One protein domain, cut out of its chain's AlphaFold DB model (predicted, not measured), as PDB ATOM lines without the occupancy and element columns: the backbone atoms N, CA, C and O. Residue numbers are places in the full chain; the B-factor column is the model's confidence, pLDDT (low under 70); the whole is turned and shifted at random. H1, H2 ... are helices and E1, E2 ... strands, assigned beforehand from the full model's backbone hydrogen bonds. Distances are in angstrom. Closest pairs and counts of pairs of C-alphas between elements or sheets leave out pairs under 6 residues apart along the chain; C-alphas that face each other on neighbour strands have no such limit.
ATOM      1  N   LYS A   7      89.072 -68.296 -11.709       92.75
ATOM      2  CA  LYS A   7      88.066 -67.813 -12.652       92.75
ATOM      3  C   LYS A   7      86.980 -68.863 -12.837       92.75
ATOM      4  O   LYS A   7      87.207 -70.058 -12.649       92.75
ATOM      5  N   GLN A   8      85.797 -68.395 -13.214       95.56
ATOM      6  CA  GLN A   8      84.617 -69.220 -13.443       95.56
ATOM      7  C   GLN A   8      83.922 -68.772 -14.726       95.56
ATOM      8  O   GLN A   8      83.903 -67.577 -15.033       95.56
ATOM      9  N   VAL A   9      83.384 -69.728 -15.476       96.19
ATOM     10  CA  VAL A   9      82.418 -69.484 -16.555       96.19
ATOM     11  C   VAL A   9      81.278 -70.484 -16.428       96.19
ATOM     12  O   VAL A   9      81.497 -71.592 -15.941       96.19
ATOM     13  N   ASP A  10      80.100 -70.125 -16.926       96.62
ATOM     14  CA  ASP A  10      78.943 -71.015 -16.893       96.62
ATOM     15  C   ASP A  10      78.632 -71.576 -18.288       96.62
ATOM     16  O   ASP A  10      78.600 -70.845 -19.283       96.62
ATOM     17  N   PHE A  11      78.367 -72.881 -18.341       94.19
ATOM     18  CA  PHE A  11      77.809 -73.594 -19.485       94.19
ATOM     19  C   PHE A  11      76.481 -74.231 -19.067       94.19
ATOM     20  O   PHE A  11      76.446 -75.271 -18.411       94.19
ATOM     21  N   GLY A  12      75.364 -73.590 -19.417       92.06
ATOM     22  CA  GLY A  12      74.045 -74.031 -18.956       92.06
ATOM     23  C   GLY A  12      73.931 -73.940 -17.432       92.06
ATOM     24  O   GLY A  12      73.955 -72.844 -16.882       92.06
ATOM     25  N   GLU A  13      73.791 -75.086 -16.763       93.50
ATOM     26  CA  GLU A  13      73.748 -75.199 -15.294       93.50
ATOM     27  C   GLU A  13      75.108 -75.537 -14.655       93.50
ATOM     28  O   GLU A  13      75.212 -75.614 -13.431       93.50
ATOM     29  N   PHE A  14      76.149 -75.739 -15.469       94.44
ATOM     30  CA  PHE A  14      77.477 -76.134 -15.013       94.44
ATOM     31  C   PHE A  14      78.388 -74.923 -14.867       94.44
ATOM     32  O   PHE A  14      78.586 -74.174 -15.823       94.44
ATOM     33  N   THR A  15      79.007 -74.778 -13.698       95.62
ATOM     34  CA  THR A  15      80.088 -73.815 -13.483       95.62
ATOM     35  C   THR A  15      81.431 -74.499 -13.704       95.62
ATOM     36  O   THR A  15      81.744 -75.487 -13.046       95.62
ATOM     37  N   ILE A  16      82.232 -73.952 -14.618       94.88
ATOM     38  CA  ILE A  16      83.574 -74.433 -14.948       94.88
ATOM     39  C   ILE A  16      84.613 -73.524 -14.302       94.88
ATOM     40  O   ILE A  16      84.742 -72.348 -14.662       94.88
ATOM     41  N   ARG A  17      85.385 -74.077 -13.365       93.62
ATOM     42  CA  ARG A  17      86.501 -73.398 -12.704       93.62
ATOM     43  C   ARG A  17      87.799 -73.572 -13.471       93.62
ATOM     44  O   ARG A  17      88.139 -74.665 -13.929       93.62
ATOM     45  N   TYR A  18      88.553 -72.482 -13.568       92.75
ATOM     46  CA  TYR A  18      89.858 -72.477 -14.209       92.75
ATOM     47  C   TYR A  18      90.787 -71.398 -13.648       92.75
ATOM     48  O   TYR A  18      90.352 -70.353 -13.168       92.75
ATOM     49  N   PHE A  19      92.090 -71.635 -13.749       90.06
ATOM     50  CA  PHE A  19      93.133 -70.634 -13.528       90.06
ATOM     51  C   PHE A  19      93.735 -70.210 -14.859       90.06
ATOM     52  O   PHE A  19      93.684 -70.965 -15.824       90.06
ATOM     53  N   VAL A  20      94.348 -69.027 -14.911       89.31
ATOM     54  CA  VAL A  20      95.155 -68.607 -16.063       89.31
ATOM     55  C   VAL A  20      96.571 -68.314 -15.593       89.31
ATOM     56  O   VAL A  20      96.777 -67.413 -14.782       89.31
ATOM     57  N   ILE A  21      97.548 -69.053 -16.115       85.62
ATOM     58  CA  ILE A  21      98.974 -68.859 -15.830       85.62
ATOM     59  C   ILE A  21      99.668 -68.611 -17.163       85.62
ATOM     60  O   ILE A  21      99.580 -69.445 -18.051       85.62
ATOM     61  N   GLU A  22     100.342 -67.465 -17.310       86.44
ATOM     62  CA  GLU A  22     101.105 -67.143 -18.533       86.44
ATOM     63  C   GLU A  22     100.252 -67.278 -19.816       86.44
ATOM     64  O   GLU A  22     100.708 -67.784 -20.829       86.44
ATOM     65  N   ASN A  23      98.994 -66.815 -19.752       89.25
ATOM     66  CA  ASN A  23      97.974 -66.923 -20.809       89.25
ATOM     67  C   ASN A  23      97.482 -68.352 -21.129       89.25
ATOM     68  O   ASN A  23      96.691 -68.535 -22.051       89.25
ATOM     69  N   VAL A  24      97.862 -69.355 -20.336       90.12
ATOM     70  CA  VAL A  24      97.370 -70.732 -20.463       90.12
ATOM     71  C   VAL A  24      96.281 -71.014 -19.421       90.12
ATOM     72  O   VAL A  24      96.515 -70.789 -18.227       90.12
ATOM     73  N   PRO A  25      95.093 -71.491 -19.834       91.12
ATOM     74  CA  PRO A  25      94.007 -71.817 -18.935       91.12
ATOM     75  C   PRO A  25      94.122 -73.270 -18.456       91.12
ATOM     76  O   PRO A  25      94.347 -74.182 -19.253       91.12
ATOM     77  N   TYR A  26      93.929 -73.467 -17.154       89.94
ATOM     78  CA  TYR A  26      93.945 -74.768 -16.489       89.94
ATOM     79  C   TYR A  26      92.616 -75.020 -15.809       89.94
ATOM     80  O   TYR A  26      92.214 -74.240 -14.950       89.94
ATOM     81  N   PHE A  27      91.964 -76.108 -16.181       91.25
ATOM     82  CA  PHE A  27      90.594 -76.441 -15.830       91.25
ATOM     83  C   PHE A  27      90.542 -77.498 -14.734       91.25
ATOM     84  O   PHE A  27      91.372 -78.412 -14.701       91.25
ATOM     85  N   CYS A  28      89.532 -77.376 -13.874       90.19
ATOM     86  CA  CYS A  28      89.153 -78.393 -12.902       90.19
ATOM     87  C   CYS A  28      88.529 -79.588 -13.646       90.19
ATOM     88  O   CYS A  28      87.480 -79.420 -14.278       90.19
ATOM     89  N   PRO A  29      89.146 -80.784 -13.625       88.69
ATOM     90  CA  PRO A  29      88.599 -81.944 -14.325       88.69
ATOM     91  C   PRO A  29      87.213 -82.362 -13.856       88.69
ATOM     92  O   PRO A  29      86.429 -82.858 -14.660       88.69
ATOM     93  N   GLU A  30      86.907 -82.176 -12.572       89.75
ATOM     94  CA  GLU A  30      85.619 -82.528 -11.981       89.75
ATOM     95  C   GLU A  30      84.478 -81.738 -12.624       89.75
ATOM     96  O   GLU A  30      83.439 -82.316 -12.941       89.75
ATOM     97  N   ASP A  31      84.695 -80.448 -12.891       92.06
ATOM     98  CA  ASP A  31      83.693 -79.589 -13.523       92.06
ATOM     99  C   ASP A  31      83.458 -80.008 -14.986       92.06
ATOM    100  O   ASP A  31      82.319 -80.089 -15.445       92.06
ATOM    101  N   ILE A  32      84.527 -80.355 -15.715       91.94
ATOM    102  CA  ILE A  32      84.438 -80.878 -17.090       91.94
ATOM    103  C   ILE A  32      83.730 -82.239 -17.113       91.94
ATOM    104  O   ILE A  32      82.885 -82.490 -17.972       91.94
ATOM    105  N   ASN A  33      84.045 -83.117 -16.159       90.25
ATOM    106  CA  ASN A  33      83.425 -84.433 -16.049       90.25
ATOM    107  C   ASN A  33      81.932 -84.328 -15.709       90.25
ATOM    108  O   ASN A  33      81.135 -85.093 -16.239       90.25
ATOM    109  N   ALA A  34      81.529 -83.348 -14.893       90.50
ATOM    110  CA  ALA A  34      80.118 -83.090 -14.606       90.50
ATOM    111  C   ALA A  34      79.325 -82.745 -15.878       90.50
ATOM    112  O   ALA A  34      78.220 -83.257 -16.065       90.50
ATOM    113  N   VAL A  35      79.906 -81.951 -16.787       91.31
ATOM    114  CA  VAL A  35      79.292 -81.684 -18.097       91.31
ATOM    115  C   VAL A  35      79.218 -82.963 -18.931       91.31
ATOM    116  O   VAL A  35      78.158 -83.285 -19.467       91.31
ATOM    117  N   MET A  36      80.309 -83.726 -19.023       89.75
ATOM    118  CA  MET A  36      80.355 -84.940 -19.851       89.75
ATOM    119  C   MET A  36      79.451 -86.065 -19.343       89.75
ATOM    120  O   MET A  36      78.851 -86.778 -20.149       89.75
ATOM    121  N   ALA A  37      79.228 -86.151 -18.031       86.75
ATOM    122  CA  ALA A  37      78.287 -87.098 -17.445       86.75
ATOM    123  C   ALA A  37      76.853 -86.898 -17.977       86.75
ATOM    124  O   ALA A  37      76.119 -87.873 -18.139       86.75
ATOM    125  N   THR A  38      76.454 -85.665 -18.332       81.69
ATOM    126  CA  THR A  38      75.143 -85.424 -18.975       81.69
ATOM    127  C   THR A  38      75.047 -85.978 -20.390       81.69
ATOM    128  O   THR A  38      73.963 -86.359 -20.830       81.69
ATOM    129  N   ALA A  39      76.181 -86.096 -21.079       76.81
ATOM    130  CA  ALA A  39      76.283 -86.761 -22.372       76.81
ATOM    131  C   ALA A  39      76.377 -88.297 -22.239       76.81
ATOM    132  O   ALA A  39      76.557 -88.984 -23.239       76.81
ATOM    133  N   SER A  40      76.199 -88.852 -21.028       75.75
ATOM    134  CA  SER A  40      76.401 -90.275 -20.702       75.75
ATOM    135  C   SER A  40      77.837 -90.766 -20.928       75.75
ATOM    136  O   SER A  40      78.054 -91.951 -21.185       75.75
ATOM    137  N   GLU A  41      78.816 -89.867 -20.805       72.31
ATOM    138  CA  GLU A  41      80.237 -90.188 -20.905       72.31
ATOM    139  C   GLU A  41      80.949 -89.916 -19.582       72.31
ATOM    140  O   GLU A  41      80.963 -88.795 -19.078       72.31
ATOM    141  N   GLU A  42      81.567 -90.952 -19.016       70.06
ATOM    142  CA  GLU A  42      82.422 -90.816 -17.839       70.06
ATOM    143  C   GLU A  42      83.874 -90.635 -18.280       70.06
ATOM    144  O   GLU A  42      84.463 -91.504 -18.931       70.06
ATOM    145  N   LEU A  43      84.477 -89.509 -17.901       73.19
ATOM    146  CA  LEU A  43      85.900 -89.287 -18.103       73.19
ATOM    147  C   LEU A  43      86.680 -89.895 -16.938       73.19
ATOM    148  O   LEU A  43      86.387 -89.641 -15.770       73.19
ATOM    149  N   ALA A  44      87.733 -90.654 -17.244       68.50
ATOM    150  CA  ALA A  44      88.692 -91.070 -16.230       68.50
ATOM    151  C   ALA A  44      89.466 -89.837 -15.725       68.50
ATOM    152  O   ALA A  44      90.406 -89.364 -16.371       68.50
ATOM    153  N   VAL A  45      89.055 -89.299 -14.576       64.44
ATOM    154  CA  VAL A  45      89.787 -88.251 -13.857       64.44
ATOM    155  C   VAL A  45      90.844 -88.937 -12.993       64.44
ATOM    156  O   VAL A  45      90.516 -89.677 -12.069       64.44
ATOM    157  N   GLY A  46      92.123 -88.743 -13.320       61.25
ATOM    158  CA  GLY A  46      93.209 -89.150 -12.427       61.25
ATOM    159  C   GLY A  46      93.206 -88.279 -11.172       61.25
ATOM    160  O   GLY A  46      92.958 -87.078 -11.273       61.25
ATOM    161  N   GLU A  47      93.486 -88.871 -10.008       54.06
ATOM    162  CA  GLU A  47      93.618 -88.140  -8.743       54.06
ATOM    163  C   GLU A  47      94.639 -86.999  -8.928       54.06
ATOM    164  O   GLU A  47      95.824 -87.252  -9.144       54.06
ATOM    165  N   ASN A  48      94.176 -85.745  -8.865       55.62
ATOM    166  CA  ASN A  48      94.982 -84.514  -8.955       55.62
ATOM    167  C   ASN A  48      95.456 -84.090 -10.356       55.62
ATOM    168  O   ASN A  48      96.372 -83.274 -10.477       55.62
ATOM    169  N   ALA A  49      94.844 -84.590 -11.432       68.25
ATOM    170  CA  ALA A  49      95.105 -84.004 -12.743       68.25
ATOM    171  C   ALA A  49      94.500 -82.594 -12.823       68.25
ATOM    172  O   ALA A  49      93.448 -82.313 -12.262       68.25
ATOM    173  N   VAL A  50      95.147 -81.701 -13.553       80.81
ATOM    174  CA  VAL A  50      94.554 -80.452 -14.032       80.81
ATOM    175  C   VAL A  50      94.741 -80.450 -15.536       80.81
ATOM    176  O   VAL A  50      95.747 -80.964 -16.034       80.81
ATOM    177  N   TRP A  51      93.757 -79.960 -16.276       87.56
ATOM    178  CA  TRP A  51      93.764 -80.082 -17.732       87.56
ATOM    179  C   TRP A  51      93.954 -78.722 -18.368       87.56
ATOM    180  O   TRP A  51      93.353 -77.751 -17.929       87.56
ATOM    181  N   ASP A  52      94.793 -78.639 -19.395       88.88
ATOM    182  CA  ASP A  52      94.838 -77.453 -20.239       88.88
ATOM    183  C   ASP A  52      93.731 -77.514 -21.305       88.88
ATOM    184  O   ASP A  52      92.986 -78.496 -21.414       88.88
ATOM    185  N   LYS A  53      93.617 -76.470 -22.129       90.19
ATOM    186  CA  LYS A  53      92.575 -76.423 -23.168       90.19
ATOM    187  C   LYS A  53      92.663 -77.566 -24.188       90.19
ATOM    188  O   LYS A  53      91.633 -77.965 -24.728       90.19
ATOM    189  N   VAL A  54      93.860 -78.086 -24.475       89.94
ATOM    190  CA  VAL A  54      94.051 -79.172 -25.452       89.94
ATOM    191  C   VAL A  54      93.557 -80.482 -24.856       89.94
ATOM    192  O   VAL A  54      92.842 -81.237 -25.516       89.94
ATOM    193  N   GLU A  55      93.902 -80.738 -23.599       89.44
ATOM    194  CA  GLU A  55      93.538 -81.957 -22.891       89.44
ATOM    195  C   GLU A  55      92.035 -82.023 -22.579       89.44
ATOM    196  O   GLU A  55      91.440 -83.101 -22.686       89.44
ATOM    197  N   VAL A  56      91.404 -80.873 -22.300       90.69
ATOM    198  CA  VAL A  56      89.939 -80.744 -22.244       90.69
ATOM    199  C   VAL A  56      89.324 -80.997 -23.620       90.69
ATOM    200  O   VAL A  56      88.458 -81.862 -23.743       90.69
ATOM    201  N   GLY A  57      89.804 -80.326 -24.674       90.25
ATOM    202  CA  GLY A  57      89.275 -80.484 -26.035       90.25
ATOM    203  C   GLY A  57      89.263 -81.941 -26.517       90.25
ATOM    204  O   GLY A  57      88.287 -82.393 -27.110       90.25
ATOM    205  N   ARG A  58      90.306 -82.714 -26.190       89.25
ATOM    206  CA  ARG A  58      90.406 -84.155 -26.500       89.25
ATOM    207  C   ARG A  58      89.411 -85.044 -25.760       89.25
ATOM    208  O   ARG A  58      89.226 -86.183 -26.173       89.25
ATOM    209  N   ARG A  59      88.832 -84.577 -24.657       89.38
ATOM    210  CA  ARG A  59      87.870 -85.336 -23.841       89.38
ATOM    211  C   ARG A  59      86.432 -84.994 -24.163       89.38
ATOM    212  O   ARG A  59      85.576 -85.850 -24.018       89.38
ATOM    213  N   ILE A  60      86.187 -83.759 -24.586       91.25
ATOM    214  CA  ILE A  60      84.832 -83.249 -24.800       91.25
ATOM    215  C   ILE A  60      84.397 -83.299 -26.268       91.25
ATOM    216  O   ILE A  60      83.279 -82.904 -26.570       91.25
ATOM    217  N   PHE A  61      85.259 -83.757 -27.188       87.69
ATOM    218  CA  PHE A  61      84.997 -83.755 -28.639       87.69
ATOM    219  C   PHE A  61      83.754 -84.551 -29.065       87.69
ATOM    220  O   PHE A  61      83.260 -84.357 -30.167       87.69
ATOM    221  N   SER A  62      83.289 -85.474 -28.227       87.06
ATOM    222  CA  SER A  62      82.061 -86.255 -28.394       87.06
ATOM    223  C   SER A  62      80.790 -85.476 -28.031       87.06
ATOM    224  O   SER A  62      79.693 -85.859 -28.432       87.06
ATOM    225  N   ASN A  63      80.921 -84.379 -27.280       90.19
ATOM    226  CA  ASN A  63      79.839 -83.469 -26.932       90.19
ATOM    227  C   ASN A  63      79.952 -82.201 -27.787       90.19
ATOM    228  O   ASN A  63      80.515 -81.199 -27.348       90.19
ATOM    229  N   ASP A  64      79.405 -82.251 -29.006       91.44
ATOM    230  CA  ASP A  64      79.513 -81.179 -30.010       91.44
ATOM    231  C   ASP A  64      79.136 -79.798 -29.453       91.44
ATOM    232  O   ASP A  64      79.865 -78.826 -29.644       91.44
ATOM    233  N   LEU A  65      78.031 -79.711 -28.703       93.75
ATOM    234  CA  LEU A  65      77.557 -78.448 -28.134       93.75
ATOM    235  C   LEU A  65      78.565 -77.865 -27.139       93.75
ATOM    236  O   LEU A  65      78.853 -76.667 -27.167       93.75
ATOM    237  N   PHE A  66      79.086 -78.705 -26.245       94.81
ATOM    238  CA  PHE A  66      80.065 -78.260 -25.264       94.81
ATOM    239  C   PHE A  66      81.408 -77.942 -25.920       94.81
ATOM    240  O   PHE A  66      82.033 -76.943 -25.572       94.81
ATOM    241  N   PHE A  67      81.824 -78.738 -26.906       94.12
ATOM    242  CA  PHE A  67      83.053 -78.525 -27.660       94.12
ATOM    243  C   PHE A  67      83.041 -77.196 -28.425       94.12
ATOM    244  O   PHE A  67      83.990 -76.418 -28.307       94.12
ATOM    245  N   GLU A  68      81.965 -76.895 -29.159       95.44
ATOM    246  CA  GLU A  68      81.816 -75.627 -29.886       95.44
ATOM    247  C   GLU A  68      81.829 -74.426 -28.937       95.44
ATOM    248  O   GLU A  68      82.564 -73.460 -29.159       95.44
ATOM    249  N   TRP A  69      81.057 -74.499 -27.848       96.38
ATOM    250  CA  TRP A  69      81.044 -73.449 -26.832       96.38
ATOM    251  C   TRP A  69      82.431 -73.249 -26.207       96.38
ATOM    252  O   TRP A  69      82.892 -72.114 -26.090       96.38
ATOM    253  N   PHE A  70      83.125 -74.336 -25.860       96.00
ATOM    254  CA  PHE A  70      84.440 -74.289 -25.222       96.00
ATOM    255  C   PHE A  70      85.483 -73.655 -26.149       96.00
ATOM    256  O   PHE A  70      86.271 -72.812 -25.717       96.00
ATOM    257  N   ALA A  71      85.462 -74.009 -27.437       94.00
ATOM    258  CA  ALA A  71      86.374 -73.456 -28.433       94.00
ATOM    259  C   ALA A  71      86.229 -71.933 -28.582       94.00
ATOM    260  O   ALA A  71      87.236 -71.233 -28.665       94.00
ATOM    261  N   VAL A  72      84.994 -71.419 -28.570       95.81
ATOM    262  CA  VAL A  72      84.717 -69.973 -28.635       95.81
ATOM    263  C   VAL A  72      85.071 -69.282 -27.317       95.81
ATOM    264  O   VAL A  72      85.722 -68.241 -27.314       95.81
ATOM    265  N   GLN A  73      84.674 -69.863 -26.184       95.44
ATOM    266  CA  GLN A  73      84.855 -69.260 -24.861       95.44
ATOM    267  C   GLN A  73      86.332 -69.046 -24.503       95.44
ATOM    268  O   GLN A  73      86.670 -68.086 -23.805       95.44
ATOM    269  N   PHE A  74      87.203 -69.943 -24.968       94.62
ATOM    270  CA  PHE A  74      88.639 -69.898 -24.703       94.62
ATOM    271  C   PHE A  74      89.466 -69.537 -25.945       94.62
ATOM    272  O   PHE A  74      90.680 -69.774 -25.981       94.62
ATOM    273  N   GLU A  75      88.832 -68.916 -26.944       92.81
ATOM    274  CA  GLU A  75      89.518 -68.309 -28.082       92.81
ATOM    275  C   GLU A  75      90.480 -67.207 -27.593       92.81
ATOM    276  O   GLU A  75      90.124 -66.346 -26.788       92.81
TER     277      GLU A  75
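What this domain is: This is residues 7 to 75 of the 91 residues of an uncharacterized protein of Maridesulfovibrio ferrireducens (UniProt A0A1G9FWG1). A small antiparallel sheet of three strands, E1, E2 and E3, makes one part of the model, with helix H1 packed over E2 and with H2 and H3 folded into a helical hairpin that only grazes the sheet. A long loop, residues 39 to 52, leads from H1 to H2 and ties back to E3 by a short pairing at its end. The printed part has 69 residues, with three named strands followed by three named helices, in the order E1 E2 E3 H1 H2 H3. The sheet's order is E1 - E2 - E3, and the class is mixed, helices and strands. The whole is compact and rounded, with a radius of gyration of the C-alphas of 11.1 A and spans of 34 by 28 by 21 A.

Where its parts are: E1, residues 7 to 11, begins at C-alpha 7 (88.066, -67.813, -12.652) and is 13.6 A long from first to last C-alpha. E2, residues 14 to 21, is 22.7 A long, and E3, residues 24 to 27, is 10.0 A long. H1, residues 29 to 38, begins at C-alpha 29 (88.599, -81.944, -14.325) and is 14.7 A long. H2, residues 53 to 60, is 10.5 A long. H3, residues 64 to 73, is 14.0 A long and ends at C-alpha 73 (84.855, -69.260, -24.861).

How they stand to each other: E1, E2 and E3 form a meander, each strand the antiparallel neighbour of the one before. In the hairpin of E1 and E2, N 9 and O 16 are 3.1 A apart, within hydrogen-bond range. In the hairpin of E2 and E3, N 19 and O 26 are 2.9 A apart, also within range. The pairing is staggered: E2 pairs with E1 over residues 14 to 18 and with E3 over residues 18 to 21. H1 is on the sheet, over E2, at a height of 8.8 A; their closest C-alphas, those of Asp 31 and Ile 16, are 5.4 A apart. H1 runs along the strands, but only just, at 28 degrees to E2 on the local plane. H2 only grazes the sheet with residues 53 to 56, and H3 only grazes it with residues 65 to 73. H2 and H3, a helical hairpin, touch at a shallow tilt of 16 degrees, opposite ways; their closest C-alphas, those of Ile 60 and Phe 67, are 5.8 A apart. H1 and H2 are close but not clearly touching, with the C-alphas of Met 36 and Ile 60 closest at 6.9 A. Every O i to N i+4 pair is within hydrogen-bond range in H3, against 5 of 6 in H1 and 3 of 4 in H2.

The domain as a whole: The two C-alphas farthest apart, those of Glu 22 and Ser 40, are 33.9 A apart. The printed part has no cut. The link from H1 to H2, 14 residues, is long; the other links are tight. Residues 26 to 27 of E3 pair antiparallel with residues 51 to 52. The mean pLDDT of the printed part is 87.5, and residues 44 to 49 are under 70.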